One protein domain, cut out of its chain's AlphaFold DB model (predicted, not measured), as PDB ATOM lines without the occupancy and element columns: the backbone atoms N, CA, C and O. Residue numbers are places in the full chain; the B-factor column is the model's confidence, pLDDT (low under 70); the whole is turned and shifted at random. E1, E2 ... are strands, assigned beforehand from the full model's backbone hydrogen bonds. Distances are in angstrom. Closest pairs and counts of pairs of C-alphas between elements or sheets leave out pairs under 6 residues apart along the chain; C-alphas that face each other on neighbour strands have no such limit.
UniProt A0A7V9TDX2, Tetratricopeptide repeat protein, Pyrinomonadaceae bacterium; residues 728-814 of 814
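Overview. This is residues 728 to 814 of the 814 residues of the protein "Tetratricopeptide repeat protein" of Pyrinomonadaceae bacterium (UniProt A0A7V9TDX2). Two strongly twisted sheets lie face to face as a sandwich, one of four strands, E1, E7, E6 and E3, and one of three, E2, E5 and E4, with the strands of both running roughly along the longest axis. The first residues, 728 to 729, pair with E2, and the strand that follows, E1, joins the other sheet at its edge beside E7. The printed part has 87 residues, with seven named strands, E1 to E7 in chain order, and no named helix: the class is all strand. The sheet E1, E7, E6, E3 is mixed and the sheet E2, E5, E4 antiparallel. The whole is compact, with a radius of gyration of the C-alphas of 12.8 A, and elongated, spanning 38 by 23 by 19 A.

Along the chain. E1 covers residues 733 to 736 and begins at C-alpha 733, (125.867, 134.982, 152.839). E2, residues 741 to 748, is 23.1 A long. E3, residues 758 to 761, and E4, residues 767 to 771, are shorter. E5, residues 781 to 788, is 22.9 A long. E6, residues 794 to 802, measures 26.4 A. E7, residues 805 to 813, measures 26.2 A and ends at C-alpha 813, (117.846, 141.909, 149.873).

Arrangement. In the four-strand sheet E1 is an edge strand, parallel to E7 at 35 degrees, with N 734 and O 810 at 2.9 A. E7 and E6 form a hairpin, antiparallel at 159 degrees, with N 800 and O 807 at 2.8 A. E3, the other edge strand, is antiparallel to E6 at 155 degrees, with N 760 and O 799 at 2.8 A. In the three-strand sheet E5 is the inner strand. E2 is antiparallel to it at 155 degrees, with N 744 and O 784 at 2.8 A. E4 and E5 form a hairpin, also at 155 degrees, with N 785 and O 770 at 2.8 A. The parts of the sheets that face each other are 9.2 A apart, centre to centre, their best planes 8 degrees apart and their strands at 16 degrees. Between the sheets, the closest C-alphas of E3 and E4 are those of Ala 759 and Val 769, 6.6 A apart. E2 and E7 are apart.

Size, cuts and confidence. The two C-alphas farthest apart, those of Lys 750 and Arg 791, are 38.6 A apart. The printed part has no cut and ends at the chain's last residue, Lys 814. No link is long; those from E2 to E3 and from E4 to E5, nine residues each, are short, and the others tight. The mean pLDDT of the printed part is 82.3, and residues 754 to 755, 773 to 779 and 790 to 792 are under 70.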
ATOM      1  N   SER A 728     126.868 121.252 156.137       89.94
ATOM      2  CA  SER A 728     127.525 122.367 155.452       89.94
ATOM      3  C   SER A 728     126.569 123.001 154.443       89.94
ATOM      4  O   SER A 728     125.677 122.327 153.935       89.94
ATOM      5  N   LEU A 729     126.733 124.294 154.169       92.06
ATOM      6  CA  LEU A 729     125.964 125.022 153.158       92.06
ATOM      7  C   LEU A 729     126.923 125.548 152.082       92.06
ATOM      8  O   LEU A 729     128.093 125.794 152.388       92.06
ATOM      9  N   SER A 730     126.446 125.714 150.845       90.56
ATOM     10  CA  SER A 730     127.257 126.252 149.740       90.56
ATOM     11  C   SER A 730     127.764 127.669 150.020       90.56
ATOM     12  O   SER A 730     128.909 127.983 149.700       90.56
ATOM     13  N   ASP A 731     126.936 128.480 150.682       91.88
ATOM     14  CA  ASP A 731     127.149 129.905 150.912       91.88
ATOM     15  C   ASP A 731     126.729 130.270 152.346       91.88
ATOM     16  O   ASP A 731     125.716 129.780 152.849       91.88
ATOM     17  N   SER A 732     127.495 131.136 153.017       86.44
ATOM     18  CA  SER A 732     127.143 131.684 154.342       86.44
ATOM     19  C   SER A 732     126.413 133.027 154.264       86.44
ATOM     20  O   SER A 732     125.729 133.421 155.208       86.44
ATOM     21  N   GLU A 733     126.552 133.727 153.139       90.50
ATOM     22  CA  GLU A 733     125.867 134.982 152.839       90.50
ATOM     23  C   GLU A 733     125.349 134.935 151.398       90.50
ATOM     24  O   GLU A 733     126.044 134.445 150.509       90.50
ATOM     25  N   LEU A 734     124.141 135.446 151.160       90.62
ATOM     26  CA  LEU A 734     123.526 135.521 149.835       90.62
ATOM     27  C   LEU A 734     123.067 136.946 149.541       90.62
ATOM     28  O   LEU A 734     122.513 137.626 150.405       90.62
ATOM     29  N   MET A 735     123.254 137.374 148.295       90.75
ATOM     30  CA  MET A 735     122.794 138.663 147.786       90.75
ATOM     31  C   MET A 735     121.692 138.424 146.756       90.75
ATOM     32  O   MET A 735     121.926 137.720 145.776       90.75
ATOM     33  N   ILE A 736     120.519 139.022 146.958       90.06
ATOM     34  CA  ILE A 736     119.392 138.968 146.015       90.06
ATOM     35  C   ILE A 736     118.752 140.350 145.884       90.06
ATOM     36  O   ILE A 736     118.713 141.121 146.840       90.06
ATOM     37  N   ASP A 737     118.243 140.673 144.703       87.50
ATOM     38  CA  ASP A 737     117.439 141.881 144.493       87.50
ATOM     39  C   ASP A 737     115.981 141.632 144.930       87.50
ATOM     40  O   ASP A 737     115.541 140.482 145.035       87.50
ATOM     41  N   LYS A 738     115.194 142.686 145.181       81.88
ATOM     42  CA  LYS A 738     113.749 142.559 145.479       81.88
ATOM     43  C   LYS A 738     112.995 141.768 144.403       81.88
ATOM     44  O   LYS A 738     112.993 142.141 143.233       81.88
ATOM     45  N   GLY A 739     112.306 140.702 144.816       77.19
ATOM     46  CA  GLY A 739     111.629 139.760 143.914       77.19
ATOM     47  C   GLY A 739     112.547 138.691 143.306       77.19
ATOM     48  O   GLY A 739     112.059 137.778 142.647       77.19
ATOM     49  N   GLY A 740     113.861 138.789 143.522       82.81
ATOM     50  CA  GLY A 740     114.854 137.819 143.083       82.81
ATOM     51  C   GLY A 740     114.936 136.586 143.985       82.81
ATOM     52  O   GLY A 740     114.449 136.566 145.120       82.81
ATOM     53  N   ALA A 741     115.596 135.553 143.465       89.44
ATOM     54  CA  ALA A 741     115.832 134.296 144.159       89.44
ATOM     55  C   ALA A 741     117.262 133.793 143.926       89.44
ATOM     56  O   ALA A 741     117.838 134.021 142.862       89.44
ATOM     57  N   ALA A 742     117.813 133.082 144.909       89.94
ATOM     58  CA  ALA A 742     119.108 132.419 144.828       89.94
ATOM     59  C   ALA A 742     118.999 130.962 145.310       89.94
ATOM     60  O   ALA A 742     118.320 130.697 146.309       89.94
ATOM     61  N   PRO A 743     119.660 130.004 144.637       92.25
ATOM     62  CA  PRO A 743     119.787 128.650 145.146       92.25
ATOM     63  C   PRO A 743     120.787 128.601 146.307       92.25
ATOM     64  O   PRO A 743     121.729 129.388 146.366       92.25
ATOM     65  N   ILE A 744     120.625 127.618 147.184       92.25
ATOM     66  CA  ILE A 744     121.615 127.224 148.186       92.25
ATOM     67  C   ILE A 744     121.605 125.703 148.328       92.25
ATOM     68  O   ILE A 744     120.546 125.074 148.282       92.25
ATOM     69  N   VAL A 745     122.776 125.089 148.485       90.81
ATOM     70  CA  VAL A 745     122.891 123.632 148.645       90.81
ATOM     71  C   VAL A 745     123.293 123.308 150.076       90.81
ATOM     72  O   VAL A 745     124.319 123.787 150.554       90.81
ATOM     73  N   ALA A 746     122.490 122.490 150.753       90.12
ATOM     74  CA  ALA A 746     122.819 121.904 152.044       90.12
ATOM     75  C   ALA A 746     123.442 120.520 151.829       90.12
ATOM     76  O   ALA A 746     122.746 119.601 151.401       90.12
ATOM     77  N   SER A 747     124.733 120.379 152.120       89.38
ATOM     78  CA  SER A 747     125.514 119.156 151.900       89.38
ATOM     79  C   SER A 747     125.945 118.516 153.216       89.38
ATOM     80  O   SER A 747     126.324 119.208 154.171       89.38
ATOM     81  N   PHE A 748     125.933 117.187 153.242       88.31
ATOM     82  CA  PHE A 748     126.173 116.357 154.418       88.31
ATOM     83  C   PHE A 748     127.397 115.455 154.200       88.31
ATOM     84  O   PHE A 748     127.710 115.082 153.074       88.31
ATOM     85  N   ASP A 749     128.104 115.089 155.272       82.19
ATOM     86  CA  ASP A 749     129.234 114.142 155.203       82.19
ATOM     87  C   ASP A 749     128.799 112.663 155.249       82.19
ATOM     88  O   ASP A 749     129.640 111.763 155.183       82.19
ATOM     89  N   LYS A 750     127.487 112.417 155.379       78.38
ATOM     90  CA  LYS A 750     126.805 111.115 155.354       78.38
ATOM     91  C   LYS A 750     125.391 111.294 154.775       78.38
ATOM     92  O   LYS A 750     124.832 112.374 154.965       78.38
ATOM     93  N   PRO A 751     124.774 110.256 154.182       74.62
ATOM     94  CA  PRO A 751     123.384 110.308 153.724       74.62
ATOM     95  C   PRO A 751     122.400 110.744 154.822       74.62
ATOM     96  O   PRO A 751     122.461 110.242 155.950       74.62
ATOM     97  N   VAL A 752     121.453 111.627 154.490       71.94
ATOM     98  CA  VAL A 752     120.409 112.108 155.418       71.94
ATOM     99  C   VAL A 752     119.028 111.969 154.783       71.94
ATOM    100  O   VAL A 752     118.815 112.359 153.641       71.94
ATOM    101  N   ASN A 753     118.044 111.471 155.541       73.62
ATOM    102  CA  ASN A 753     116.648 111.503 155.103       73.62
ATOM    103  C   ASN A 753     116.190 112.967 154.970       73.62
ATOM    104  O   ASN A 753     116.047 113.673 155.972       73.62
ATOM    105  N   SER A 754     115.935 113.405 153.739       68.81
ATOM    106  CA  SER A 754     115.652 114.799 153.395       68.81
ATOM    107  C   SER A 754     114.445 115.401 154.114       68.81
ATOM    108  O   SER A 754     114.487 116.571 154.484       68.81
ATOM    109  N   SER A 755     113.429 114.596 154.442       69.81
ATOM    110  CA  SER A 755     112.268 115.029 155.244       69.81
ATOM    111  C   SER A 755     112.623 115.503 156.668       69.81
ATOM    112  O   SER A 755     111.818 116.165 157.329       69.81
ATOM    113  N   THR A 756     113.832 115.195 157.151       75.12
ATOM    114  CA  THR A 756     114.342 115.639 158.461       75.12
ATOM    115  C   THR A 756     115.076 116.982 158.413       75.12
ATOM    116  O   THR A 756     115.342 117.562 159.468       75.12
ATOM    117  N   VAL A 757     115.382 117.501 157.219       81.88
ATOM    118  CA  VAL A 757     116.114 118.758 157.022       81.88
ATOM    119  C   VAL A 757     115.118 119.901 156.858       81.88
ATOM    120  O   VAL A 757     114.236 119.860 156.005       81.88
ATOM    121  N   LYS A 758     115.237 120.932 157.701       85.12
ATOM    122  CA  LYS A 758     114.269 122.034 157.778       85.12
ATOM    123  C   LYS A 758     114.964 123.383 157.684       85.12
ATOM    124  O   LYS A 758     115.830 123.690 158.502       85.12
ATOM    125  N   ALA A 759     114.533 124.195 156.723       87.25
ATOM    126  CA  ALA A 759     114.814 125.623 156.695       87.25
ATOM    127  C   ALA A 759     113.773 126.378 157.539       87.25
ATOM    128  O   ALA A 759     112.591 126.029 157.538       87.25
ATOM    129  N   ALA A 760     114.199 127.417 158.250       81.88
ATOM    130  CA  ALA A 760     113.332 128.304 159.009       81.88
ATOM    131  C   ALA A 760     113.882 129.733 159.024       81.88
ATOM    132  O   ALA A 760     115.085 129.940 159.111       81.88
ATOM    133  N   THR A 761     113.010 130.736 159.013       84.81
ATOM    134  CA  THR A 761     113.386 132.128 159.290       84.81
ATOM    135  C   THR A 761     112.439 132.735 160.328       84.81
ATOM    136  O   THR A 761     111.405 132.155 160.660       84.81
ATOM    137  N   ARG A 762     112.794 133.899 160.877       75.88
ATOM    138  CA  ARG A 762     111.866 134.750 161.643       75.88
ATOM    139  C   ARG A 762     111.109 135.735 160.745       75.88
ATOM    140  O   ARG A 762     110.151 136.344 161.204       75.88
ATOM    141  N   ASN A 763     111.502 135.845 159.475       79.31
ATOM    142  CA  ASN A 763     111.015 136.826 158.508       79.31
ATOM    143  C   ASN A 763     110.329 136.146 157.312       79.31
ATOM    144  O   ASN A 763     110.615 136.454 156.158       79.31
ATOM    145  N   TRP A 764     109.403 135.218 157.580       71.25
ATOM    146  CA  TRP A 764     108.588 134.559 156.542       71.25
ATOM    147  C   TRP A 764     107.692 135.533 155.754       71.25
ATOM    148  O   TRP A 764     107.178 135.184 154.697       71.25
ATOM    149  N   SER A 765     107.499 136.747 156.276       75.69
ATOM    150  CA  SER A 765     106.906 137.898 155.592       75.69
ATOM    151  C   SER A 765     107.744 138.413 154.421       75.69
ATOM    152  O   SER A 765     107.195 139.037 153.516       75.69
ATOM    153  N   ASP A 766     109.059 138.179 154.448       78.00
ATOM    154  CA  ASP A 766     110.017 138.808 153.542       78.00
ATOM    155  C   ASP A 766     110.822 137.806 152.715       78.00
ATOM    156  O   ASP A 766     111.119 138.090 151.552       78.00
ATOM    157  N   ILE A 767     111.113 136.624 153.269       80.06
ATOM    158  CA  ILE A 767     111.827 135.546 152.583       80.06
ATOM    159  C   ILE A 767     111.055 134.228 152.660       80.06
ATOM    160  O   ILE A 767     110.688 133.753 153.736       80.06
ATOM    161  N   ILE A 768     110.896 133.600 151.495       82.00
ATOM    162  CA  ILE A 768     110.474 132.206 151.344       82.00
ATOM    163  C   ILE A 768     111.713 131.330 151.127       82.00
ATOM    164  O   ILE A 768     112.656 131.728 150.446       82.00
ATOM    165  N   VAL A 769     111.686 130.113 151.677       85.69
ATOM    166  CA  VAL A 769     112.695 129.074 151.432       85.69
ATOM    167  C   VAL A 769     111.978 127.780 151.070       85.69
ATOM    168  O   VAL A 769     111.183 127.279 151.865       85.69
ATOM    169  N   LEU A 770     112.249 127.243 149.881       82.06
ATOM    170  CA  LEU A 770     111.659 125.999 149.377       82.06
ATOM    171  C   LEU A 770     112.759 124.971 149.127       82.06
ATOM    172  O   LEU A 770     113.796 125.317 148.570       82.06
ATOM    173  N   ALA A 771     112.529 123.715 149.508       82.06
ATOM    174  CA  ALA A 771     113.336 122.602 149.013       82.06
ATOM    175  C   ALA A 771     112.954 122.316 147.555       82.06
ATOM    176  O   ALA A 771     111.774 122.369 147.203       82.06
ATOM    177  N   GLU A 772     113.934 122.006 146.715       80.25
ATOM    178  CA  GLU A 772     113.678 121.548 145.351       80.25
ATOM    179  C   GLU A 772     113.314 120.053 145.339       80.25
ATOM    180  O   GLU A 772     113.766 119.301 146.210       80.25
ATOM    181  N   PRO A 773     112.476 119.595 144.386       61.81
ATOM    182  CA  PRO A 773     112.139 118.183 144.262       61.81
ATOM    183  C   PRO A 773     113.397 117.377 143.917       61.81
ATOM    184  O   PRO A 773     114.038 117.610 142.895       61.81
ATOM    185  N   LEU A 774     113.749 116.439 144.797       62.47
ATOM    186  CA  LEU A 774     114.968 115.636 144.699       62.47
ATOM    187  C   LEU A 774     114.907 114.658 143.524       62.47
ATOM    188  O   LEU A 774     113.863 114.054 143.264       62.47
ATOM    189  N   SER A 775     116.048 114.438 142.870       53.16
ATOM    190  CA  SER A 775     116.213 113.283 141.993       53.16
ATOM    191  C   SER A 775     116.494 112.023 142.823       53.16
ATOM    192  O   SER A 775     116.854 112.088 144.001       53.16
ATOM    193  N   ALA A 776     116.357 110.846 142.209       46.31
ATOM    194  CA  ALA A 776     116.554 109.564 142.892       46.31
ATOM    195  C   ALA A 776     118.013 109.283 143.333       46.31
ATOM    196  O   ALA A 776     118.262 108.248 143.948       46.31
ATOM    197  N   SER A 777     118.966 110.173 143.028       49.03
ATOM    198  CA  SER A 777     120.388 110.058 143.392       49.03
ATOM    199  C   SER A 777     120.844 110.970 144.543       49.03
ATOM    200  O   SER A 777     121.974 110.832 145.004       49.03
ATOM    201  N   ASP A 778     120.002 111.888 145.026       53.97
ATOM    202  CA  ASP A 778     120.447 113.009 145.873       53.97
ATOM    203  C   ASP A 778     120.359 112.706 147.386       53.97
ATOM    204  O   ASP A 778     119.596 113.332 148.124       53.97
ATOM    205  N   SER A 779     121.133 111.728 147.877       59.88
ATOM    206  CA  SER A 779     121.146 111.347 149.306       59.88
ATOM    207  C   SER A 779     122.006 112.243 150.208       59.88
ATOM    208  O   SER A 779     121.760 112.325 151.416       59.88
ATOM    209  N   ASP A 780     123.012 112.903 149.627       72.81
ATOM    210  CA  ASP A 780     124.122 113.536 150.360       72.81
ATOM    211  C   ASP A 780     124.086 115.076 150.276       72.81
ATOM    212  O   ASP A 780     124.845 115.770 150.959       72.81
ATOM    213  N   SER A 781     123.174 115.635 149.473       82.31
ATOM    214  CA  SER A 781     122.929 117.077 149.397       82.31
ATOM    215  C   SER A 781     121.494 117.400 148.990       82.31
ATOM    216  O   SER A 781     120.945 116.752 148.106       82.31
ATOM    217  N   ILE A 782     120.917 118.447 149.578       84.00
ATOM    218  CA  ILE A 782     119.571 118.946 149.272       84.00
ATOM    219  C   ILE A 782     119.693 120.388 148.792       84.00
ATOM    220  O   ILE A 782     120.254 121.239 149.487       84.00
ATOM    221  N   LYS A 783     119.146 120.676 147.612       88.38
ATOM    222  CA  LYS A 783     119.086 122.031 147.064       88.38
ATOM    223  C   LYS A 783     117.810 122.729 147.532       88.38
ATOM    224  O   LYS A 783     116.724 122.154 147.509       88.38
ATOM    225  N   PHE A 784     117.958 123.973 147.960       89.38
ATOM    226  CA  PHE A 784     116.869 124.872 148.305       89.38
ATOM    227  C   PHE A 784     116.945 126.111 147.412       89.38
ATOM    228  O   PHE A 784     118.034 126.531 147.026       89.38
ATOM    229  N   THR A 785     115.806 126.736 147.140       90.69
ATOM    230  CA  THR A 785     115.739 128.086 146.573       90.69
ATOM    231  C   THR A 785     115.223 129.050 147.643       90.69
ATOM    232  O   THR A 785     114.210 128.791 148.298       90.69
ATOM    233  N   ILE A 786     115.948 130.154 147.831       90.94
ATOM    234  CA  ILE A 786     115.622 131.259 148.735       90.94
ATOM    235  C   ILE A 786     115.140 132.435 147.883       90.94
ATOM    236  O   ILE A 786     115.882 132.911 147.026       90.94
ATOM    237  N   THR A 787     113.928 132.928 148.138       87.06
ATOM    238  CA  THR A 787     113.273 133.980 147.338       87.06
ATOM    239  C   THR A 787     112.878 135.168 148.210       87.06
ATOM    240  O   THR A 787     112.190 134.990 149.219       87.06
ATOM    241  N   SER A 788     113.244 136.383 147.793       86.94
ATOM    242  CA  SER A 788     112.752 137.622 148.407       86.94
ATOM    243  C   SER A 788     111.342 137.929 147.912       86.94
ATOM    244  O   SER A 788     111.160 138.276 146.747       86.94
ATOM    245  N   ILE A 789     110.352 137.878 148.802       81.62
ATOM    246  CA  ILE A 789     108.961 138.251 148.494       81.62
ATOM    247  C   ILE A 789     108.594 139.673 148.940       81.62
ATOM    248  O   ILE A 789     107.568 140.203 148.514       81.62
ATOM    249  N   SER A 790     109.424 140.313 149.769       67.31
ATOM    250  CA  SER A 790     109.205 141.694 150.209       67.31
ATOM    251  C   SER A 790     109.813 142.733 149.264       67.31
ATOM    252  O   SER A 790     110.658 142.445 148.414       67.31
ATOM    253  N   ARG A 791     109.351 143.975 149.441       65.56
ATOM    254  CA  ARG A 791     109.879 145.189 148.800       65.56
ATOM    255  C   ARG A 791     110.833 145.966 149.715       65.56
ATOM    256  O   ARG A 791     111.352 147.001 149.300       65.56
ATOM    257  N   THR A 792     111.041 145.517 150.953       62.16
ATOM    258  CA  THR A 792     112.034 146.090 151.871       62.16
ATOM    259  C   THR A 792     113.442 145.644 151.463       62.16
ATOM    260  O   THR A 792     113.637 144.537 150.974       62.16
ATOM    261  N   ALA A 793     114.430 146.527 151.620       81.06
ATOM    262  CA  ALA A 793     115.837 146.125 151.607       81.06
ATOM    263  C   ALA A 793     116.264 145.804 153.044       81.06
ATOM    264  O   ALA A 793     115.823 146.479 153.978       81.06
ATOM    265  N   GLY A 794     117.120 144.803 153.227       85.00
ATOM    266  CA  GLY A 794     117.550 144.370 154.554       85.00
ATOM    267  C   GLY A 794     118.249 143.017 154.545       85.00
ATOM    268  O   GLY A 794     118.214 142.295 153.551       85.00
ATOM    269  N   THR A 795     118.880 142.675 155.667       90.56
ATOM    270  CA  THR A 795     119.546 141.382 155.865       90.56
ATOM    271  C   THR A 795     118.719 140.506 156.797       90.56
ATOM    272  O   THR A 795     118.410 140.891 157.926       90.56
ATOM    273  N   PHE A 796     118.378 139.315 156.323       89.19
ATOM    274  CA  PHE A 796     117.501 138.357 156.984       89.19
ATOM    275  C   PHE A 796     118.262 137.059 157.264       89.19
ATOM    276  O   PHE A 796     119.084 136.640 156.454       89.19
ATOM    277  N   ILE A 797     117.987 136.393 158.388       92.25
ATOM    278  CA  ILE A 797     118.634 135.113 158.713       92.25
ATOM    279  C   ILE A 797     117.739 133.941 158.304       92.25
ATOM    280  O   ILE A 797     116.578 133.862 158.721       92.25
ATOM    281  N   VAL A 798     118.304 133.011 157.533       92.94
ATOM    282  CA  VAL A 798     117.731 131.689 157.257       92.94
ATOM    283  C   VAL A 798     118.522 130.634 158.027       92.94
ATOM    284  O   VAL A 798     119.723 130.478 157.849       92.94
ATOM    285  N   THR A 799     117.829 129.902 158.888       93.81
ATOM    286  CA  THR A 799     118.328 128.797 159.705       93.81
ATOM    287  C   THR A 799     118.052 127.465 159.013       93.81
ATOM    288  O   THR A 799     116.895 127.103 158.820       93.81
ATOM    289  N   PHE A 800     119.088 126.680 158.738       91.94
ATOM    290  CA  PHE A 800     118.984 125.279 158.332       91.94
ATOM    291  C   PHE A 800     119.253 124.367 159.532       91.94
ATOM    292  O   PHE A 800     120.257 124.514 160.227       91.94
ATOM    293  N   THR A 801     118.348 123.422 159.793       90.12
ATOM    294  CA  THR A 801     118.426 122.468 160.911       90.12
ATOM    295  C   THR A 801     118.280 121.040 160.397       90.12
ATOM    296  O   THR A 801     117.406 120.758 159.580       90.12
ATOM    297  N   SER A 802     119.124 120.132 160.884       88.19
ATOM    298  CA  SER A 802     119.172 118.721 160.486       88.19
ATOM    299  C   SER A 802     119.659 117.838 161.650       88.19
ATOM    300  O   SER A 802     120.187 118.369 162.632       88.19
ATOM    301  N   PRO A 803     119.597 116.496 161.540       82.75
ATOM    302  CA  PRO A 803     120.295 115.592 162.465       82.75
ATOM    303  C   PRO A 803     121.821 115.810 162.521       82.75
ATOM    304  O   PRO A 803     122.462 115.435 163.498       82.75
ATOM    305  N   CYS A 804     122.397 116.446 161.495       83.88
ATOM    306  CA  CYS A 804     123.819 116.777 161.360       83.88
ATOM    307  C   CYS A 804     124.172 118.185 161.886       83.88
ATOM    308  O   CYS A 804     125.220 118.743 161.558       83.88
ATOM    309  N   GLY A 805     123.280 118.787 162.681       86.31
ATOM    310  CA  GLY A 805     123.461 120.100 163.293       86.31
ATOM    311  C   GLY A 805     122.692 121.228 162.603       86.31
ATOM    312  O   GLY A 805     121.731 121.005 161.860       86.31
ATOM    313  N   LYS A 806     123.114 122.460 162.907       90.88
ATOM    314  CA  LYS A 806     122.448 123.715 162.542       90.88
ATOM    315  C   LYS A 806     123.444 124.677 161.886       90.88
ATOM    316  O   LYS A 806     124.553 124.831 162.390       90.88
ATOM    317  N   GLN A 807     123.027 125.333 160.810       92.69
ATOM    318  CA  GLN A 807     123.758 126.383 160.091       92.69
ATOM    319  C   GLN A 807     122.816 127.569 159.853       92.69
ATOM    320  O   GLN A 807     121.623 127.362 159.643       92.69
ATOM    321  N   ASP A 808     123.339 128.791 159.869       93.56
ATOM    322  CA  ASP A 808     122.573 130.020 159.635       93.56
ATOM    323  C   ASP A 808     123.204 130.800 158.462       93.56
ATOM    324  O   ASP A 808     124.427 130.834 158.337       93.56
ATOM    325  N   VAL A 809     122.377 131.416 157.613       94.69
ATOM    326  CA  VAL A 809     122.777 132.156 156.399       94.69
ATOM    327  C   VAL A 809     122.202 133.561 156.444       94.69
ATOM    328  O   VAL A 809     121.006 133.726 156.701       94.69
ATOM    329  N   ALA A 810     123.028 134.566 156.156       94.19
ATOM    330  CA  ALA A 810     122.586 135.949 156.025       94.19
ATOM    331  C   ALA A 810     122.189 136.255 154.573       94.19
ATOM    332  O   ALA A 810     123.026 136.273 153.675       94.19
ATOM    333  N   VAL A 811     120.908 136.509 154.331       92.38
ATOM    334  CA  VAL A 811     120.365 136.821 153.005       92.38
ATOM    335  C   VAL A 811     120.068 138.313 152.944       92.38
ATOM    336  O   VAL A 811     119.163 138.795 153.626       92.38
ATOM    337  N   THR A 812     120.841 139.057 152.157       92.94
ATOM    338  CA  THR A 812     120.686 140.507 152.003       92.94
ATOM    339  C   THR A 812     119.922 140.834 150.728       92.94
ATOM    340  O   THR A 812     120.410 140.612 149.617       92.94
ATOM    341  N   VAL A 813     118.730 141.397 150.920       88.94
ATOM    342  CA  VAL A 813     117.846 141.909 149.873       88.94
ATOM    343  C   VAL A 813     118.210 143.359 149.548       88.94
ATOM    344  O   VAL A 813     118.293 144.191 150.459       88.94
ATOM    345  N   LYS A 814     118.396 143.664 148.260       84.31
ATOM    346  CA  LYS A 814     118.679 145.006 147.718       84.31
ATOM    347  C   LYS A 814     117.453 145.678 147.102       84.31
ATOM    348  O   LYS A 814     116.688 145.020 146.367       84.31
TER     349      LYS A 814